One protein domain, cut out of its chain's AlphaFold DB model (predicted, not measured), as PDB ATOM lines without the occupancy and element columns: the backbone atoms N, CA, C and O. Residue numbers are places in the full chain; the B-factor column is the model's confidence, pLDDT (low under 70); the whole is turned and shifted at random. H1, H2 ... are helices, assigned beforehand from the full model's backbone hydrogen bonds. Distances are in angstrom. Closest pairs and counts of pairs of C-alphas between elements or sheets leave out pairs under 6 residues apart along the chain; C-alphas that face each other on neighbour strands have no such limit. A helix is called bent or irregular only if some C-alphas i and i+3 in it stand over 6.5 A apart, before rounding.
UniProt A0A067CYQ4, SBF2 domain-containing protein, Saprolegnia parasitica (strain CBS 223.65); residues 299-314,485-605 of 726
ATOM      1  N   GLN A 299     -52.528 -43.664  49.704       56.06
ATOM      2  CA  GLN A 299     -53.149 -42.433  49.221       56.06
ATOM      3  C   GLN A 299     -52.049 -41.479  48.743       56.06
ATOM      4  O   GLN A 299     -51.595 -40.652  49.540       56.06
ATOM      5  N   PRO A 300     -51.598 -41.570  47.471       51.03
ATOM      6  CA  PRO A 300     -50.475 -40.781  46.958       51.03
ATOM      7  C   PRO A 300     -50.606 -39.285  47.255       51.03
ATOM      8  O   PRO A 300     -49.645 -38.670  47.708       51.03
ATOM      9  N   ASP A 301     -51.836 -38.771  47.127       46.72
ATOM     10  CA  ASP A 301     -52.289 -37.411  47.448       46.72
ATOM     11  C   ASP A 301     -51.895 -36.884  48.836       46.72
ATOM     12  O   ASP A 301     -51.866 -35.667  49.039       46.72
ATOM     13  N   ILE A 302     -51.610 -37.780  49.785       48.59
ATOM     14  CA  ILE A 302     -51.350 -37.467  51.194       48.59
ATOM     15  C   ILE A 302     -50.038 -38.108  51.694       48.59
ATOM     16  O   ILE A 302     -49.427 -37.597  52.634       48.59
ATOM     17  N   THR A 303     -49.575 -39.205  51.079       48.88
ATOM     18  CA  THR A 303     -48.379 -39.954  51.510       48.88
ATOM     19  C   THR A 303     -47.091 -39.525  50.804       48.88
ATOM     20  O   THR A 303     -46.032 -39.499  51.439       48.88
ATOM     21  N   HIS A 304     -47.149 -39.146  49.523       51.62
ATOM     22  CA  HIS A 304     -45.995 -38.575  48.829       51.62
ATOM     23  C   HIS A 304     -45.913 -37.070  49.086       51.62
ATOM     24  O   HIS A 304     -46.920 -36.368  49.176       51.62
ATOM     25  N   ARG A 305     -44.691 -36.535  49.198       59.81
ATOM     26  CA  ARG A 305     -44.475 -35.105  49.464       59.81
ATOM     27  C   ARG A 305     -44.686 -34.274  48.194       59.81
ATOM     28  O   ARG A 305     -43.754 -33.780  47.568       59.81
ATOM     29  N   HIS A 306     -45.953 -34.112  47.826       69.25
ATOM     30  CA  HIS A 306     -46.406 -33.444  46.605       69.25
ATOM     31  C   HIS A 306     -45.851 -32.023  46.411       69.25
ATOM     32  O   HIS A 306     -45.693 -31.582  45.275       69.25
ATOM     33  N   SER A 307     -45.532 -31.302  47.491       73.19
ATOM     34  CA  SER A 307     -45.133 -29.891  47.417       73.19
ATOM     35  C   SER A 307     -43.888 -29.646  46.563       73.19
ATOM     36  O   SER A 307     -43.881 -28.686  45.797       73.19
ATOM     37  N   LYS A 308     -42.852 -30.491  46.647       76.69
ATOM     38  CA  LYS A 308     -41.591 -30.239  45.929       76.69
ATOM     39  C   LYS A 308     -41.631 -30.621  44.458       76.69
ATOM     40  O   LYS A 308     -41.083 -29.887  43.644       76.69
ATOM     41  N   ALA A 309     -42.316 -31.703  44.100       81.44
ATOM     42  CA  ALA A 309     -42.539 -32.043  42.697       81.44
ATOM     43  C   ALA A 309     -43.405 -30.985  41.989       81.44
ATOM     44  O   ALA A 309     -43.089 -30.577  40.873       81.44
ATOM     45  N   LEU A 310     -44.442 -30.465  42.661       83.19
ATOM     46  CA  LEU A 310     -45.248 -29.357  42.138       83.19
ATOM     47  C   LEU A 310     -44.456 -28.037  42.077       83.19
ATOM     48  O   LEU A 310     -44.567 -27.317  41.088       83.19
ATOM     49  N   PHE A 311     -43.594 -27.745  43.061       81.50
ATOM     50  CA  PHE A 311     -42.671 -26.606  42.968       81.50
ATOM     51  C   PHE A 311     -41.703 -26.769  41.790       81.50
ATOM     52  O   PHE A 311     -41.435 -25.805  41.080       81.50
ATOM     53  N   LEU A 312     -41.183 -27.973  41.539       84.06
ATOM     54  CA  LEU A 312     -40.269 -28.200  40.422       84.06
ATOM     55  C   LEU A 312     -40.944 -27.959  39.063       84.06
ATOM     56  O   LEU A 312     -40.294 -27.429  38.169       84.06
ATOM     57  N   LEU A 313     -42.238 -28.270  38.927       86.44
ATOM     58  CA  LEU A 313     -43.039 -27.896  37.753       86.44
ATOM     59  C   LEU A 313     -43.239 -26.378  37.639       86.44
ATOM     60  O   LEU A 313     -43.178 -25.838  36.540       86.44
ATOM     61  N   GLU A 314     -43.445 -25.678  38.757       85.62
ATOM     62  CA  GLU A 314     -43.536 -24.210  38.795       85.62
ATOM     63  C   GLU A 314     -42.211 -23.539  38.388       85.62
ATOM     64  O   GLU A 314     -42.204 -22.574  37.622       85.62
ATOM     65  N   ALA A 485     -19.035 -28.582  43.485       76.69
ATOM     66  CA  ALA A 485     -20.310 -29.187  43.897       76.69
ATOM     67  C   ALA A 485     -21.525 -28.556  43.185       76.69
ATOM     68  O   ALA A 485     -22.467 -29.258  42.802       76.69
ATOM     69  N   HIS A 486     -21.470 -27.240  42.956       76.31
ATOM     70  CA  HIS A 486     -22.487 -26.483  42.224       76.31
ATOM     71  C   HIS A 486     -22.681 -26.970  40.780       76.31
ATOM     72  O   HIS A 486     -23.825 -27.125  40.357       76.31
ATOM     73  N   PHE A 487     -21.602 -27.305  40.056       86.06
ATOM     74  CA  PHE A 487     -21.700 -27.795  38.675       86.06
ATOM     75  C   PHE A 487     -22.602 -29.034  38.579       86.06
ATOM     76  O   PHE A 487     -23.487 -29.084  37.729       86.06
ATOM     77  N   TRP A 488     -22.427 -30.014  39.471       87.19
ATOM     78  CA  TRP A 488     -23.222 -31.245  39.460       87.19
ATOM     79  C   TRP A 488     -24.697 -31.013  39.808       87.19
ATOM     80  O   TRP A 488     -25.572 -31.627  39.198       87.19
ATOM     81  N   GLY A 489     -24.978 -30.118  40.763       81.62
ATOM     82  CA  GLY A 489     -26.345 -29.727  41.115       81.62
ATOM     83  C   GLY A 489     -27.064 -29.047  39.949       81.62
ATOM     84  O   GLY A 489     -28.147 -29.484  39.550       81.62
ATOM     85  N   ASP A 490     -26.423 -28.041  39.355       83.81
ATOM     86  CA  ASP A 490     -26.960 -27.289  38.223       83.81
ATOM     87  C   ASP A 490     -27.112 -28.181  36.983       83.81
ATOM     88  O   ASP A 490     -28.137 -28.133  36.307       83.81
ATOM     89  N   ALA A 491     -26.136 -29.045  36.688       89.19
ATOM     90  CA  ALA A 491     -26.173 -29.927  35.524       89.19
ATOM     91  C   ALA A 491     -27.312 -30.962  35.620       89.19
ATOM     92  O   ALA A 491     -28.025 -31.180  34.631       89.19
ATOM     93  N   VAL A 492     -27.540 -31.550  36.806       88.81
ATOM     94  CA  VAL A 492     -28.707 -32.412  37.078       88.81
ATOM     95  C   VAL A 492     -30.007 -31.633  36.891       88.81
ATOM     96  O   VAL A 492     -30.881 -32.089  36.153       88.81
ATOM     97  N   LEU A 493     -30.129 -30.453  37.504       86.56
ATOM     98  CA  LEU A 493     -31.331 -29.620  37.423       86.56
ATOM     99  C   LEU A 493     -31.640 -29.190  35.977       86.56
ATOM    100  O   LEU A 493     -32.784 -29.283  35.532       86.56
ATOM    101  N   MET A 494     -30.617 -28.811  35.208       87.12
ATOM    102  CA  MET A 494     -30.735 -28.508  33.781       87.12
ATOM    103  C   MET A 494     -31.175 -29.723  32.963       87.12
ATOM    104  O   MET A 494     -32.030 -29.583  32.095       87.12
ATOM    105  N   SER A 495     -30.630 -30.917  33.228       90.88
ATOM    106  CA  SER A 495     -31.089 -32.146  32.566       90.88
ATOM    107  C   SER A 495     -32.533 -32.510  32.918       90.88
ATOM    108  O   SER A 495     -33.259 -32.983  32.051       90.88
ATOM    109  N   ILE A 496     -32.974 -32.272  34.157       90.44
ATOM    110  CA  ILE A 496     -34.380 -32.449  34.544       90.44
ATOM    111  C   ILE A 496     -35.269 -31.469  33.766       90.44
ATOM    112  O   ILE A 496     -36.262 -31.890  33.181       90.44
ATOM    113  N   GLY A 497     -34.893 -30.187  33.697       88.94
ATOM    114  CA  GLY A 497     -35.624 -29.171  32.931       88.94
ATOM    115  C   GLY A 497     -35.692 -29.457  31.425       88.94
ATOM    116  O   GLY A 497     -36.741 -29.279  30.805       88.94
ATOM    117  N   GLU A 498     -34.598 -29.930  30.826       90.69
ATOM    118  CA  GLU A 498     -34.559 -30.398  29.431       90.69
ATOM    119  C   GLU A 498     -35.491 -31.597  29.195       90.69
ATOM    120  O   GLU A 498     -36.232 -31.607  28.214       90.69
ATOM    121  N   GLU A 499     -35.513 -32.577  30.105       92.19
ATOM    122  CA  GLU A 499     -36.369 -33.763  29.988       92.19
ATOM    123  C   GLU A 499     -37.858 -33.422  30.151       92.19
ATOM    124  O   GLU A 499     -38.683 -33.863  29.353       92.19
ATOM    125  N   LEU A 500     -38.201 -32.566  31.121       89.88
ATOM    126  CA  LEU A 500     -39.558 -32.028  31.285       89.88
ATOM    127  C   LEU A 500     -39.991 -31.186  30.071       89.88
ATOM    128  O   LEU A 500     -41.163 -31.183  29.709       89.88
ATOM    129  N   SER A 501     -39.054 -30.518  29.388       89.12
ATOM    130  CA  SER A 501     -39.350 -29.730  28.179       89.12
ATOM    131  C   SER A 501     -39.613 -30.579  26.929       89.12
ATOM    132  O   SER A 501     -40.013 -30.015  25.914       89.12
ATOM    133  N   ARG A 502     -39.432 -31.911  26.967       87.38
ATOM    134  CA  ARG A 502     -39.879 -32.803  25.875       87.38
ATOM    135  C   ARG A 502     -41.402 -32.901  25.794       87.38
ATOM    136  O   ARG A 502     -41.938 -33.108  24.715       87.38
ATOM    137  N   ASN A 503     -42.075 -32.756  26.935       83.19
ATOM    138  CA  ASN A 503     -43.529 -32.715  27.062       83.19
ATOM    139  C   ASN A 503     -43.898 -31.465  27.878       83.19
ATOM    140  O   ASN A 503     -44.236 -31.590  29.061       83.19
ATOM    141  N   PRO A 504     -43.753 -30.259  27.297       78.50
ATOM    142  CA  PRO A 504     -43.972 -29.022  28.026       78.50
ATOM    143  C   PRO A 504     -45.413 -28.970  28.536       78.50
ATOM    144  O   PRO A 504     -46.360 -29.353  27.852       78.50
ATOM    145  N   MET A 505     -45.580 -28.501  29.768       79.25
ATOM    146  CA  MET A 505     -46.902 -28.288  30.339       79.25
ATOM    147  C   MET A 505     -47.610 -27.170  29.547       79.25
ATOM    148  O   MET A 505     -47.000 -26.148  29.256       79.25
ATOM    149  N   GLU A 506     -48.891 -27.350  29.213       76.94
ATOM    150  CA  GLU A 506     -49.695 -26.337  28.494       76.94
ATOM    151  C   GLU A 506     -50.457 -25.395  29.441       76.94
ATOM    152  O   GLU A 506     -50.748 -24.252  29.101       76.94
ATOM    153  N   THR A 507     -50.766 -25.871  30.652       81.38
ATOM    154  CA  THR A 507     -51.577 -25.156  31.651       81.38
ATOM    155  C   THR A 507     -50.966 -25.352  33.039       81.38
ATOM    156  O   THR A 507     -50.728 -26.510  33.401       81.38
ATOM    157  N   PRO A 508     -50.761 -24.287  33.845       83.75
ATOM    158  CA  PRO A 508     -50.140 -24.380  35.166       83.75
ATOM    159  C   PRO A 508     -50.750 -25.460  36.066       83.75
ATOM    160  O   PRO A 508     -51.970 -25.641  36.118       83.75
ATOM    161  N   TRP A 509     -49.887 -26.157  36.815       84.12
ATOM    162  CA  TRP A 509     -50.231 -27.370  37.571       84.12
ATOM    163  C   TRP A 509     -51.443 -27.192  38.510       84.12
ATOM    164  O   TRP A 509     -52.198 -28.140  38.726       84.12
ATOM    165  N   HIS A 510     -51.655 -25.984  39.045       83.19
ATOM    166  CA  HIS A 510     -52.693 -25.675  40.031       83.19
ATOM    167  C   HIS A 510     -54.125 -25.625  39.470       83.19
ATOM    168  O   HIS A 510     -55.067 -25.740  40.251       83.19
ATOM    169  N   TYR A 511     -54.307 -25.530  38.148       83.69
ATOM    170  CA  TYR A 511     -55.631 -25.623  37.514       83.69
ATOM    171  C   TYR A 511     -56.121 -27.069  37.318       83.69
ATOM    172  O   TYR A 511     -57.282 -27.280  36.967       83.69
ATOM    173  N   TRP A 512     -55.273 -28.084  37.535       82.19
ATOM    174  CA  TRP A 512     -55.640 -29.480  37.275       82.19
ATOM    175  C   TRP A 512     -56.310 -30.180  38.478       82.19
ATOM    176  O   TRP A 512     -55.943 -29.939  39.638       82.19
ATOM    177  N   PRO A 513     -57.240 -31.129  38.229       82.81
ATOM    178  CA  PRO A 513     -57.827 -31.972  39.272       82.81
ATOM    179  C   PRO A 513     -56.772 -32.752  40.085       82.81
ATOM    180  O   PRO A 513     -55.713 -33.075  39.535       82.81
ATOM    181  N   PRO A 514     -57.052 -33.116  41.357       74.12
ATOM    182  CA  PRO A 514     -56.107 -33.824  42.232       74.12
ATOM    183  C   PRO A 514     -55.451 -35.051  41.582       74.12
ATOM    184  O   PRO A 514     -54.229 -35.100  41.491       74.12
ATOM    185  N   ALA A 515     -56.242 -35.956  40.993       74.44
ATOM    186  CA  ALA A 515     -55.734 -37.165  40.340       74.44
ATOM    187  C   ALA A 515     -54.732 -36.883  39.199       74.44
ATOM    188  O   ALA A 515     -53.741 -37.599  39.041       74.44
ATOM    189  N   LYS A 516     -54.934 -35.807  38.419       81.19
ATOM    190  CA  LYS A 516     -53.977 -35.410  37.374       81.19
ATOM    191  C   LYS A 516     -52.727 -34.757  37.973       81.19
ATOM    192  O   LYS A 516     -51.633 -35.004  37.472       81.19
ATOM    193  N   ARG A 517     -52.850 -34.001  39.071       82.38
ATOM    194  CA  ARG A 517     -51.689 -33.493  39.827       82.38
ATOM    195  C   ARG A 517     -50.850 -34.628  40.425       82.38
ATOM    196  O   ARG A 517     -49.632 -34.566  40.316       82.38
ATOM    197  N   ALA A 518     -51.466 -35.679  40.966       76.06
ATOM    198  CA  ALA A 518     -50.762 -36.862  41.472       76.06
ATOM    199  C   ALA A 518     -49.970 -37.592  40.371       76.06
ATOM    200  O   ALA A 518     -48.794 -37.909  40.546       76.06
ATOM    201  N   SER A 519     -50.587 -37.785  39.199       81.69
ATOM    202  CA  SER A 519     -49.918 -38.361  38.024       81.69
ATOM    203  C   SER A 519     -48.724 -37.510  37.555       81.69
ATOM    204  O   SER A 519     -47.642 -38.042  37.298       81.69
ATOM    205  N   LEU A 520     -48.869 -36.178  37.541       83.94
ATOM    206  CA  LEU A 520     -47.763 -35.257  37.250       83.94
ATOM    207  C   LEU A 520     -46.630 -35.359  38.287       83.94
ATOM    208  O   LEU A 520     -45.467 -35.401  37.894       83.94
ATOM    209  N   VAL A 521     -46.939 -35.460  39.585       83.50
ATOM    210  CA  VAL A 521     -45.931 -35.663  40.646       83.50
ATOM    211  C   VAL A 521     -45.141 -36.959  40.429       83.50
ATOM    212  O   VAL A 521     -43.912 -36.942  40.504       83.50
ATOM    213  N   LEU A 522     -45.821 -38.064  40.108       82.88
ATOM    214  CA  LEU A 522     -45.164 -39.340  39.817       82.88
ATOM    215  C   LEU A 522     -44.255 -39.245  38.579       82.88
ATOM    216  O   LEU A 522     -43.122 -39.727  38.611       82.88
ATOM    217  N   SER A 523     -44.723 -38.581  37.518       86.06
ATOM    218  CA  SER A 523     -43.928 -38.313  36.313       86.06
ATOM    219  C   SER A 523     -42.647 -37.537  36.645       86.06
ATOM    220  O   SER A 523     -41.552 -37.973  36.297       86.06
ATOM    221  N   VAL A 524     -42.760 -36.458  37.428       88.62
ATOM    222  CA  VAL A 524     -41.616 -35.651  37.883       88.62
ATOM    223  C   VAL A 524     -40.620 -36.478  38.696       88.62
ATOM    224  O   VAL A 524     -39.420 -36.414  38.427       88.62
ATOM    225  N   HIS A 525     -41.078 -37.290  39.654       88.50
ATOM    226  CA  HIS A 525     -40.185 -38.174  40.415       88.50
ATOM    227  C   HIS A 525     -39.457 -39.177  39.509       88.50
ATOM    228  O   HIS A 525     -38.264 -39.406  39.700       88.50
ATOM    229  N   ASN A 526     -40.129 -39.727  38.493       89.94
ATOM    230  CA  ASN A 526     -39.505 -40.623  37.517       89.94
ATOM    231  C   ASN A 526     -38.455 -39.900  36.653       89.94
ATOM    232  O   ASN A 526     -37.370 -40.444  36.440       89.94
ATOM    233  N   THR A 527     -38.722 -38.662  36.220       91.88
ATOM    234  CA  THR A 527     -37.733 -37.821  35.526       91.88
ATOM    235  C   THR A 527     -36.505 -37.567  36.401       91.88
ATOM    236  O   THR A 527     -35.381 -37.801  35.959       91.88
ATOM    237  N   VAL A 528     -36.696 -37.142  37.655       90.44
ATOM    238  CA  VAL A 528     -35.590 -36.897  38.595       90.44
ATOM    239  C   VAL A 528     -34.797 -38.182  38.859       90.44
ATOM    240  O   VAL A 528     -33.570 -38.152  38.813       90.44
ATOM    241  N   PHE A 529     -35.471 -39.313  39.081       92.50
ATOM    242  CA  PHE A 529     -34.839 -40.621  39.275       92.50
ATOM    243  C   PHE A 529     -33.988 -41.038  38.065       92.50
ATOM    244  O   PHE A 529     -32.840 -41.450  38.241       92.50
ATOM    245  N   GLY A 530     -34.503 -40.891  36.839       93.44
ATOM    246  CA  GLY A 530     -33.775 -41.228  35.611       93.44
ATOM    247  C   GLY A 530     -32.550 -40.339  35.373       93.44
ATOM    248  O   GLY A 530     -31.466 -40.833  35.046       93.44
ATOM    249  N   GLN A 531     -32.682 -39.028  35.604       93.50
ATOM    250  CA  GLN A 531     -31.552 -38.104  35.490       93.50
ATOM    251  C   GLN A 531     -30.506 -38.359  36.582       93.50
ATOM    252  O   GLN A 531     -29.326 -38.498  36.265       93.50
ATOM    253  N   LEU A 532     -30.906 -38.528  37.845       91.88
ATOM    254  CA  LEU A 532     -29.979 -38.839  38.939       91.88
ATOM    255  C   LEU A 532     -29.254 -40.179  38.719       91.88
ATOM    256  O   LEU A 532     -28.048 -40.261  38.945       91.88
ATOM    257  N   SER A 533     -29.951 -41.187  38.182       93.31
ATOM    258  CA  SER A 533     -29.343 -42.459  37.760       93.31
ATOM    259  C   SER A 533     -28.292 -42.266  36.664       93.31
ATOM    260  O   SER A 533     -27.271 -42.939  36.673       93.31
ATOM    261  N   THR A 534     -28.498 -41.331  35.732       92.50
ATOM    262  CA  THR A 534     -27.521 -41.020  34.671       92.50
ATOM    263  C   THR A 534     -26.295 -40.301  35.241       92.50
ATOM    264  O   THR A 534     -25.156 -40.645  34.917       92.50
ATOM    265  N   TYR A 535     -26.503 -39.330  36.135       92.19
ATOM    266  CA  TYR A 535     -25.407 -38.588  36.761       92.19
ATOM    267  C   TYR A 535     -24.565 -39.430  37.717       92.19
ATOM    268  O   TYR A 535     -23.369 -39.178  37.817       92.19
ATOM    269  N   LEU A 536     -25.135 -40.477  38.319       91.12
ATOM    270  CA  LEU A 536     -24.389 -41.497  39.054       91.12
ATOM    271  C   LEU A 536     -23.187 -42.031  38.247       91.12
ATOM    272  O   LEU A 536     -22.052 -42.013  38.725       91.12
ATOM    273  N   TYR A 537     -23.437 -42.471  37.008       90.81
ATOM    274  CA  TYR A 537     -22.405 -43.018  36.125       90.81
ATOM    275  C   TYR A 537     -21.454 -41.933  35.608       90.81
ATOM    276  O   TYR A 537     -20.250 -42.175  35.543       90.81
ATOM    277  N   ASN A 538     -21.953 -40.724  35.314       92.06
ATOM    278  CA  ASN A 538     -21.090 -39.596  34.943       92.06
ATOM    279  C   ASN A 538     -20.098 -39.256  36.071       92.06
ATOM    280  O   ASN A 538     -18.907 -39.131  35.816       92.06
ATOM    281  N   MET A 539     -20.549 -39.153  37.323       89.75
ATOM    282  CA  MET A 539     -19.671 -38.843  38.461       89.75
ATOM    283  C   MET A 539     -18.607 -39.933  38.679       89.75
ATOM    284  O   MET A 539     -17.457 -39.614  38.979       89.75
ATOM    285  N   ALA A 540     -18.955 -41.207  38.463       89.75
ATOM    286  CA  ALA A 540     -17.994 -42.309  38.495       89.75
ATOM    287  C   ALA A 540     -16.956 -42.223  37.358       89.75
ATOM    288  O   ALA A 540     -15.758 -42.353  37.611       89.75
ATOM    289  N   ALA A 541     -17.396 -41.942  36.124       89.44
ATOM    290  CA  ALA A 541     -16.510 -41.743  34.973       89.44
ATOM    291  C   ALA A 541     -15.544 -40.560  35.187       89.44
ATOM    292  O   ALA A 541     -14.367 -40.646  34.839       89.44
ATOM    293  N   PHE A 542     -16.013 -39.497  35.849       90.31
ATOM    294  CA  PHE A 542     -15.215 -38.330  36.236       90.31
ATOM    295  C   PHE A 542     -14.479 -38.484  37.589       90.31
ATOM    296  O   PHE A 542     -14.132 -37.496  38.234       90.31
ATOM    297  N   ARG A 543     -14.190 -39.732  38.001       87.00
ATOM    298  CA  ARG A 543     -13.305 -40.107  39.131       87.00
ATOM    299  C   ARG A 543     -13.712 -39.542  40.497       87.00
ATOM    300  O   ARG A 543     -12.870 -39.373  41.383       87.00
ATOM    301  N   MET A 544     -15.005 -39.299  40.709       84.31
ATOM    302  CA  MET A 544     -15.518 -39.020  42.050       84.31
ATOM    303  C   MET A 544     -15.526 -40.300  42.892       84.31
ATOM    304  O   MET A 544     -15.867 -41.385  42.419       84.31
ATOM    305  N   SER A 545     -15.163 -40.180  44.168       84.31
ATOM    306  CA  SER A 545     -15.182 -41.308  45.097       84.31
ATOM    307  C   SER A 545     -16.606 -41.796  45.365       84.31
ATOM    308  O   SER A 545     -17.570 -41.026  45.416       84.31
ATOM    309  N   LYS A 546     -16.719 -43.089  45.673       84.06
ATOM    310  CA  LYS A 546     -17.966 -43.733  46.105       84.06
ATOM    311  C   LYS A 546     -18.669 -42.998  47.248       84.06
ATOM    312  O   LYS A 546     -19.894 -42.932  47.268       84.06
ATOM    313  N   HIS A 547     -17.911 -42.411  48.178       82.69
ATOM    314  CA  HIS A 547     -18.470 -41.627  49.279       82.69
ATOM    315  C   HIS A 547     -19.140 -40.336  48.785       82.69
ATOM    316  O   HIS A 547     -20.285 -40.075  49.148       82.69
ATOM    317  N   GLN A 548     -18.473 -39.578  47.906       81.25
ATOM    318  CA  GLN A 548     -19.039 -38.361  47.311       81.25
ATOM    319  C   GLN A 548     -20.297 -38.674  46.484       81.25
ATOM    320  O   GLN A 548     -21.300 -37.974  46.609       81.25
ATOM    321  N   ILE A 549     -20.274 -39.754  45.693       86.50
ATOM    322  CA  ILE A 549     -21.418 -40.200  44.883       86.50
ATOM    323  C   ILE A 549     -22.597 -40.616  45.779       86.50
ATOM    324  O   ILE A 549     -23.719 -40.158  45.569       86.50
ATOM    325  N   MET A 550     -22.357 -41.421  46.820       84.94
ATOM    326  CA  MET A 550     -23.388 -41.808  47.794       84.94
ATOM    327  C   MET A 550     -23.992 -40.589  48.500       84.94
ATOM    328  O   MET A 550     -25.215 -40.470  48.581       84.94
ATOM    329  N   GLN A 551     -23.155 -39.659  48.971       82.50
ATOM    330  CA  GLN A 551     -23.602 -38.421  49.612       82.50
ATOM    331  C   GLN A 551     -24.438 -37.564  48.652       82.50
ATOM    332  O   GLN A 551     -25.488 -37.063  49.049       82.50
ATOM    333  N   PHE A 552     -24.023 -37.428  47.388       81.69
ATOM    334  CA  PHE A 552     -24.785 -36.720  46.358       81.69
ATOM    335  C   PHE A 552     -26.155 -37.355  46.118       81.69
ATOM    336  O   PHE A 552     -27.169 -36.669  46.203       81.69
ATOM    337  N   VAL A 553     -26.205 -38.671  45.896       84.94
ATOM    338  CA  VAL A 553     -27.455 -39.411  45.672       84.94
ATOM    339  C   VAL A 553     -28.412 -39.264  46.853       84.94
ATOM    340  O   VAL A 553     -29.577 -38.934  46.643       84.94
ATOM    341  N   GLN A 554     -27.935 -39.440  48.090       82.12
ATOM    342  CA  GLN A 554     -28.747 -39.242  49.298       82.12
ATOM    343  C   GLN A 554     -29.294 -37.815  49.374       82.12
ATOM    344  O   GLN A 554     -30.490 -37.613  49.595       82.12
ATOM    345  N   ASN A 555     -28.427 -36.828  49.147       78.94
ATOM    346  CA  ASN A 555     -28.760 -35.413  49.202       78.94
ATOM    347  C   ASN A 555     -29.801 -35.023  48.148       78.94
ATOM    348  O   ASN A 555     -30.811 -34.406  48.489       78.94
ATOM    349  N   VAL A 556     -29.596 -35.399  46.886       78.69
ATOM    350  CA  VAL A 556     -30.495 -35.064  45.776       78.69
ATOM    351  C   VAL A 556     -31.815 -35.824  45.913       78.69
ATOM    352  O   VAL A 556     -32.875 -35.201  45.889       78.69
ATOM    353  N   ALA A 557     -31.788 -37.134  46.175       81.94
ATOM    354  CA  ALA A 557     -33.007 -37.924  46.341       81.94
ATOM    355  C   ALA A 557     -33.853 -37.479  47.551       81.94
ATOM    356  O   ALA A 557     -35.081 -37.504  47.479       81.94
ATOM    357  N   PHE A 558     -33.231 -37.008  48.641       77.50
ATOM    358  CA  PHE A 558     -33.944 -36.367  49.754       77.50
ATOM    359  C   PHE A 558     -34.429 -34.948  49.414       77.50
ATOM    360  O   PHE A 558     -35.492 -34.527  49.871       77.50
ATOM    361  N   SER A 559     -33.671 -34.200  48.608       75.88
ATOM    362  CA  SER A 559     -34.047 -32.846  48.191       75.88
ATOM    363  C   SER A 559     -35.292 -32.868  47.313       75.88
ATOM    364  O   SER A 559     -36.195 -32.083  47.585       75.88
ATOM    365  N   PHE A 560     -35.384 -33.803  46.366       78.19
ATOM    366  CA  PHE A 560     -36.543 -34.016  45.487       78.19
ATOM    367  C   PHE A 560     -37.595 -34.998  46.029       78.19
ATOM    368  O   PHE A 560     -38.645 -35.146  45.421       78.19
ATOM    369  N   GLU A 561     -37.345 -35.631  47.179       78.56
ATOM    370  CA  GLU A 561     -38.325 -36.443  47.925       78.56
ATOM    371  C   GLU A 561     -38.825 -37.695  47.181       78.56
ATOM    372  O   GLU A 561     -39.972 -38.119  47.335       78.56
ATOM    373  N   LEU A 562     -37.898 -38.326  46.447       82.25
ATOM    374  CA  LEU A 562     -38.089 -39.604  45.752       82.25
ATOM    375  C   LEU A 562     -38.593 -40.712  46.692       82.25
ATOM    376  O   LEU A 562     -38.311 -40.696  47.899       82.25
ATOM    377  N   SER A 563     -39.307 -41.696  46.131       78.94
ATOM    378  CA  SER A 563     -39.881 -42.812  46.899       78.94
ATOM    379  C   SER A 563     -38.812 -43.647  47.615       78.94
ATOM    380  O   SER A 563     -37.626 -43.582  47.292       78.94
ATOM    381  N   GLU A 564     -39.218 -44.430  48.618       78.12
ATOM    382  CA  GLU A 564     -38.308 -45.342  49.328       78.12
ATOM    383  C   GLU A 564     -37.608 -46.298  48.359       78.12
ATOM    384  O   GLU A 564     -36.380 -46.361  48.353       78.12
ATOM    385  N   ASP A 565     -38.368 -46.923  47.462       79.38
ATOM    386  CA  ASP A 565     -37.849 -47.854  46.458       79.38
ATOM    387  C   ASP A 565     -36.868 -47.168  45.502       79.38
ATOM    388  O   ASP A 565     -35.776 -47.678  45.260       79.38
ATOM    389  N   GLN A 566     -37.201 -45.966  45.015       85.12
ATOM    390  CA  GLN A 566     -36.308 -45.171  44.165       85.12
ATOM    391  C   GLN A 566     -34.992 -44.846  44.883       85.12
ATOM    392  O   GLN A 566     -33.924 -44.953  44.278       85.12
ATOM    393  N   ARG A 567     -35.038 -44.491  46.177       85.31
ATOM    394  CA  ARG A 567     -33.830 -44.267  46.992       85.31
ATOM    395  C   ARG A 567     -33.027 -45.554  47.170       85.31
ATOM    396  O   ARG A 567     -31.813 -45.515  47.003       85.31
ATOM    397  N   ILE A 568     -33.675 -46.676  47.486       84.44
ATOM    398  CA  ILE A 568     -33.015 -47.978  47.670       84.44
ATOM    399  C   ILE A 568     -32.303 -48.399  46.381       84.44
ATOM    400  O   ILE A 568     -31.123 -48.735  46.431       84.44
ATOM    401  N   VAL A 569     -32.974 -48.306  45.227       88.94
ATOM    402  CA  VAL A 569     -32.389 -48.632  43.917       88.94
ATOM    403  C   VAL A 569     -31.198 -47.726  43.603       88.94
ATOM    404  O   VAL A 569     -30.125 -48.235  43.294       88.94
ATOM    405  N   LEU A 570     -31.334 -46.403  43.755       89.81
ATOM    406  CA  LEU A 570     -30.233 -45.463  43.511       89.81
ATOM    407  C   LEU A 570     -29.016 -45.727  44.412       89.81
ATOM    408  O   LEU A 570     -27.881 -45.663  43.944       89.81
ATOM    409  N   LEU A 571     -29.235 -46.037  45.694       88.56
ATOM    410  CA  LEU A 571     -28.159 -46.346  46.641       88.56
ATOM    411  C   LEU A 571     -27.532 -47.720  46.380       88.56
ATOM    412  O   LEU A 571     -26.324 -47.871  46.550       88.56
ATOM    413  N   ALA A 572     -28.309 -48.702  45.922       89.38
ATOM    414  CA  ALA A 572     -27.789 -49.991  45.475       89.38
ATOM    415  C   ALA A 572     -26.920 -49.830  44.218       89.38
ATOM    416  O   ALA A 572     -25.795 -50.327  44.196       89.38
ATOM    417  N   SER A 573     -27.378 -49.066  43.218       90.31
ATOM    418  CA  SER A 573     -26.584 -48.722  42.030       90.31
ATOM    419  C   SER A 573     -25.304 -47.975  42.405       90.31
ATOM    420  O   SER A 573     -24.230 -48.358  41.953       90.31
ATOM    421  N   ALA A 574     -25.385 -46.971  43.283       87.44
ATOM    422  CA  ALA A 574     -24.224 -46.234  43.785       87.44
ATOM    423  C   ALA A 574     -23.231 -47.127  44.547       87.44
ATOM    424  O   ALA A 574     -22.016 -46.947  44.450       87.44
ATOM    425  N   ASN A 575     -23.735 -48.119  45.285       86.75
ATOM    426  CA  ASN A 575     -22.901 -49.090  45.979       86.75
ATOM    427  C   ASN A 575     -22.281 -50.138  45.031       86.75
ATOM    428  O   ASN A 575     -21.221 -50.675  45.345       86.75
ATOM    429  N   GLY A 576     -22.911 -50.416  43.889       84.25
ATOM    430  CA  GLY A 576     -22.436 -51.357  42.870       84.25
ATOM    431  C   GLY A 576     -21.488 -50.767  41.819       84.25
ATOM    432  O   GLY A 576     -21.128 -51.476  40.888       84.25
ATOM    433  N   LEU A 577     -21.102 -49.489  41.925       85.50
ATOM    434  CA  LEU A 577     -20.144 -48.869  41.006       85.50
ATOM    435  C   LEU A 577     -18.692 -49.273  41.301       85.50
ATOM    436  O   LEU A 577     -18.214 -49.119  42.430       85.50
ATOM    437  N   ASP A 578     -17.966 -49.632  40.242       73.38
ATOM    438  CA  ASP A 578     -16.507 -49.790  40.230       73.38
ATOM    439  C   ASP A 578     -15.807 -48.419  40.245       73.38
ATOM    440  O   ASP A 578     -15.323 -47.908  39.234       73.38
ATOM    441  N   THR A 579     -15.775 -47.775  41.412       67.50
ATOM    442  CA  THR A 579     -15.028 -46.524  41.604       67.50
ATOM    443  C   THR A 579     -13.535 -46.794  41.774       67.50
ATOM    444  O   THR A 579     -13.147 -47.737  42.462       67.50
ATOM    445  N   THR A 580     -12.694 -45.927  41.205       59.25
ATOM    446  CA  THR A 580     -11.225 -46.039  41.272       59.25
ATOM    447  C   THR A 580     -10.707 -45.906  42.714       59.25
ATOM    448  O   THR A 580     -11.423 -45.424  43.596       59.25
ATOM    449  N   SER A 581      -9.480 -46.373  42.972       52.56
ATOM    450  CA  SER A 581      -8.899 -46.420  44.318       52.56
ATOM    451  C   SER A 581      -8.857 -45.037  44.988       52.56
ATOM    452  O   SER A 581      -8.787 -44.009  44.315       52.56
ATOM    453  N   ALA A 582      -8.851 -44.995  46.325       51.75
ATOM    454  CA  ALA A 582      -8.852 -43.735  47.078       51.75
ATOM    455  C   ALA A 582      -7.626 -42.830  46.815       51.75
ATOM    456  O   ALA A 582      -7.654 -41.667  47.202       51.75
ATOM    457  N   SER A 583      -6.576 -43.348  46.164       47.38
ATOM    458  CA  SER A 583      -5.395 -42.580  45.743       47.38
ATOM    459  C   SER A 583      -5.629 -41.740  44.481       47.38
ATOM    460  O   SER A 583      -4.959 -40.727  44.306       47.38
ATOM    461  N   ASP A 584      -6.564 -42.148  43.615       51.28
ATOM    462  CA  ASP A 584      -6.832 -41.511  42.312       51.28
ATOM    463  C   ASP A 584      -8.133 -40.691  42.315       51.28
ATOM    464  O   ASP A 584      -8.507 -40.076  41.315       51.28
ATOM    465  N   ALA A 585      -8.861 -40.715  43.435       59.22
ATOM    466  CA  ALA A 585     -10.128 -40.022  43.592       59.22
ATOM    467  C   ALA A 585      -9.914 -38.514  43.775       59.22
ATOM    468  O   ALA A 585      -9.161 -38.074  44.647       59.22
ATOM    469  N   LEU A 586     -10.635 -37.708  42.994       62.56
ATOM    470  CA  LEU A 586     -10.564 -36.253  43.097       62.56
ATOM    471  C   LEU A 586     -11.314 -35.775  44.352       62.56
ATOM    472  O   LEU A 586     -12.549 -35.777  44.415       62.56
ATOM    473  N   ALA A 587     -10.556 -35.381  45.376       57.38
ATOM    474  CA  ALA A 587     -11.104 -34.808  46.598       57.38
ATOM    475  C   ALA A 587     -11.787 -33.456  46.313       57.38
ATOM    476  O   ALA A 587     -11.290 -32.651  45.533       57.38
ATOM    477  N   LEU A 588     -12.924 -33.206  46.967       58.19
ATOM    478  CA  LEU A 588     -13.535 -31.874  47.012       58.19
ATOM    479  C   LEU A 588     -12.690 -30.971  47.915       58.19
ATOM    480  O   LEU A 588     -12.463 -31.322  49.076       58.19
ATOM    481  N   GLU A 589     -12.286 -29.800  47.422       46.59
ATOM    482  CA  GLU A 589     -11.721 -28.761  48.285       46.59
ATOM    483  C   GLU A 589     -12.772 -28.230  49.288       46.59
ATOM    484  O   GLU A 589     -13.981 -28.441  49.160       46.59
ATOM    485  N   GLY A 590     -12.287 -27.635  50.382       40.22
ATOM    486  CA  GLY A 590     -13.032 -27.518  51.640       40.22
ATOM    487  C   GLY A 590     -14.344 -26.716  51.595       40.22
ATOM    488  O   GLY A 590     -14.498 -25.751  50.858       40.22
ATOM    489  N   GLY A 591     -15.283 -27.091  52.471       43.88
ATOM    490  CA  GLY A 591     -16.561 -26.392  52.694       43.88
ATOM    491  C   GLY A 591     -17.713 -26.838  51.784       43.88
ATOM    492  O   GLY A 591     -18.853 -26.935  52.244       43.88
ATOM    493  N   ASP A 592     -17.424 -27.202  50.534       46.66
ATOM    494  CA  ASP A 592     -18.446 -27.390  49.491       46.66
ATOM    495  C   ASP A 592     -19.252 -28.703  49.599       46.66
ATOM    496  O   ASP A 592     -20.357 -28.819  49.069       46.66
ATOM    497  N   ALA A 593     -18.784 -29.681  50.383       40.38
ATOM    498  CA  ALA A 593     -19.526 -30.923  50.642       40.38
ATOM    499  C   ALA A 593     -20.903 -30.691  51.314       40.38
ATOM    500  O   ALA A 593     -21.813 -31.514  51.180       40.38
ATOM    501  N   ALA A 594     -21.084 -29.560  52.009       42.31
ATOM    502  CA  ALA A 594     -22.372 -29.137  52.564       42.31
ATOM    503  C   ALA A 594     -23.281 -28.425  51.535       42.31
ATOM    504  O   ALA A 594     -24.491 -28.312  51.753       42.31
ATOM    505  N   MET A 595     -22.728 -27.951  50.414       49.72
ATOM    506  CA  MET A 595     -23.410 -27.098  49.430       49.72
ATOM    507  C   MET A 595     -24.212 -27.881  48.381       49.72
ATOM    508  O   MET A 595     -25.161 -27.328  47.823       49.72
ATOM    509  N   PHE A 596     -23.963 -29.190  48.219       50.22
ATOM    510  CA  PHE A 596     -24.722 -30.092  47.328       50.22
ATOM    511  C   PHE A 596     -26.258 -30.061  47.500       50.22
ATOM    512  O   PHE A 596     -26.980 -30.452  46.589       50.22
ATOM    513  N   THR A 597     -26.777 -29.612  48.651       46.12
ATOM    514  CA  THR A 597     -28.229 -29.443  48.900       46.12
ATOM    515  C   THR A 597     -28.690 -27.987  48.956       46.12
ATOM    516  O   THR A 597     -29.889 -27.726  49.076       46.12
ATOM    517  N   THR A 598     -27.763 -27.033  48.985       44.72
ATOM    518  CA  THR A 598     -28.047 -25.604  49.193       44.72
ATOM    519  C   THR A 598     -28.107 -24.863  47.860       44.72
ATOM    520  O   THR A 598     -28.886 -23.925  47.731       44.72
ATOM    521  N   ALA A 599     -27.348 -25.344  46.868       44.16
ATOM    522  CA  ALA A 599     -27.304 -24.822  45.507       44.16
ATOM    523  C   ALA A 599     -28.649 -24.906  44.771       44.16
ATOM    524  O   ALA A 599     -29.076 -23.917  44.189       44.16
ATOM    525  N   ILE A 600     -29.313 -26.071  44.820       49.69
ATOM    526  CA  ILE A 600     -30.405 -26.391  43.886       49.69
ATOM    527  C   ILE A 600     -31.552 -25.377  44.020       49.69
ATOM    528  O   ILE A 600     -31.927 -24.806  43.007       49.69
ATOM    529  N   PHE A 601     -32.036 -25.083  45.240       53.25
ATOM    530  CA  PHE A 601     -32.890 -23.913  45.525       53.25
ATOM    531  C   PHE A 601     -32.848 -23.511  47.016       53.25
ATOM    532  O   PHE A 601     -33.380 -24.244  47.860       53.25
ATOM    533  N   PRO A 602     -32.324 -22.324  47.382       45.28
ATOM    534  CA  PRO A 602     -32.416 -21.806  48.753       45.28
ATOM    535  C   PRO A 602     -33.866 -21.588  49.222       45.28
ATOM    536  O   PRO A 602     -34.201 -21.846  50.380       45.28
ATOM    537  N   GLU A 603     -34.747 -21.172  48.307       45.22
ATOM    538  CA  GLU A 603     -36.153 -20.837  48.580       45.22
ATOM    539  C   GLU A 603     -37.004 -22.045  49.005       45.22
ATOM    540  O   GLU A 603     -37.953 -21.891  49.774       45.22
ATOM    541  N   TRP A 604     -36.619 -23.268  48.613       48.88
ATOM    542  CA  TRP A 604     -37.283 -24.511  49.045       48.88
ATOM    543  C   TRP A 604     -37.210 -24.732  50.560       48.88
ATOM    544  O   TRP A 604     -37.936 -25.563  51.107       48.88
ATOM    545  N   ARG A 605     -36.322 -24.004  51.251       43.16
ATOM    546  CA  ARG A 605     -36.178 -24.019  52.708       43.16
ATOM    547  C   ARG A 605     -36.790 -22.793  53.385       43.16
ATOM    548  O   ARG A 605     -36.356 -22.455  54.491       43.16
TER     549      ARG A 605
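This is residues 299 to 314 and 485 to 605 of the 726 residues of the protein "SBF2 domain-containing protein" of Saprolegnia parasitica (strain CBS 223.65) (UniProt A0A067CYQ4). The long helix H4 is the spine of a rod-like domain; H5 and H6 fold back and forth along its later part as an up-and-down bundle of three, H3 crosses H4 steeply, and H2 lies across its first half. Small H7 packs on H3 and H5. The 137 printed residues include eight named helices, H1 to H8 in chain order, and no named strand: all helix, compact, radius of gyration of the C-alphas 15.9 A, spans 54 by 27 by 26 A, only just a rod.

H4, residues 514 to 541, is the hub, touching five helices. H5, residues 546 to 560, forms a hairpin with it at a shallow tilt of 15 degrees; the closest C-alphas, Leu 536 and Ile 549, are 6.7 A apart. H6, residues 564 to 575, forms a hairpin with H5, closest C-alphas Met 550 and Ala 574, 6.0 A. H3, residues 485 to 500, touches residues 524 to 535 of H4 at a steep tilt of 46 degrees, opposite ways, closest C-alphas Ile 496 and Val 528, 6.1 A. H2, residues 306 to 314, touches H4 about perpendicular at 78 degrees, closest C-alphas Ala 309 and Val 521, 5.4 A. H1, residues 300 to 303, touches H4, closest C-alphas Asp 301 and Ala 518, 6.2 A. H7, residues 592 to 597, touches H5, closest C-alphas Asn 555 and Thr 597, 6.0 A. H8, residues 602 to 605, touches no helix. Every O i to N i+4 pair is within hydrogen-bond range in H2, H3, H5 and H6, 23 of 24 in H4 and 0 of 2 in H7, where 1 of 3 O i to N i+3 pairs is; H1 and H8 are too short for an i+4 pair.

H4 runs 41.0 A from C-alpha 514 at (-56.107, -33.824, 42.232); H3 measures 23.2 A and H5 21.0 A. H7 is only just irregular: C-alphas 594 and 597 are 6.9 A apart. H8 ends at C-alpha 605, (-36.178, -24.019, 52.708).

Residues 315 to 484 are not printed, and C-alphas 314 and 485 are 24.3 A apart. The links H3 to H4 and H6 to H7 are long. Residues 299 to 306 and 579 to 605 have pLDDT under 70.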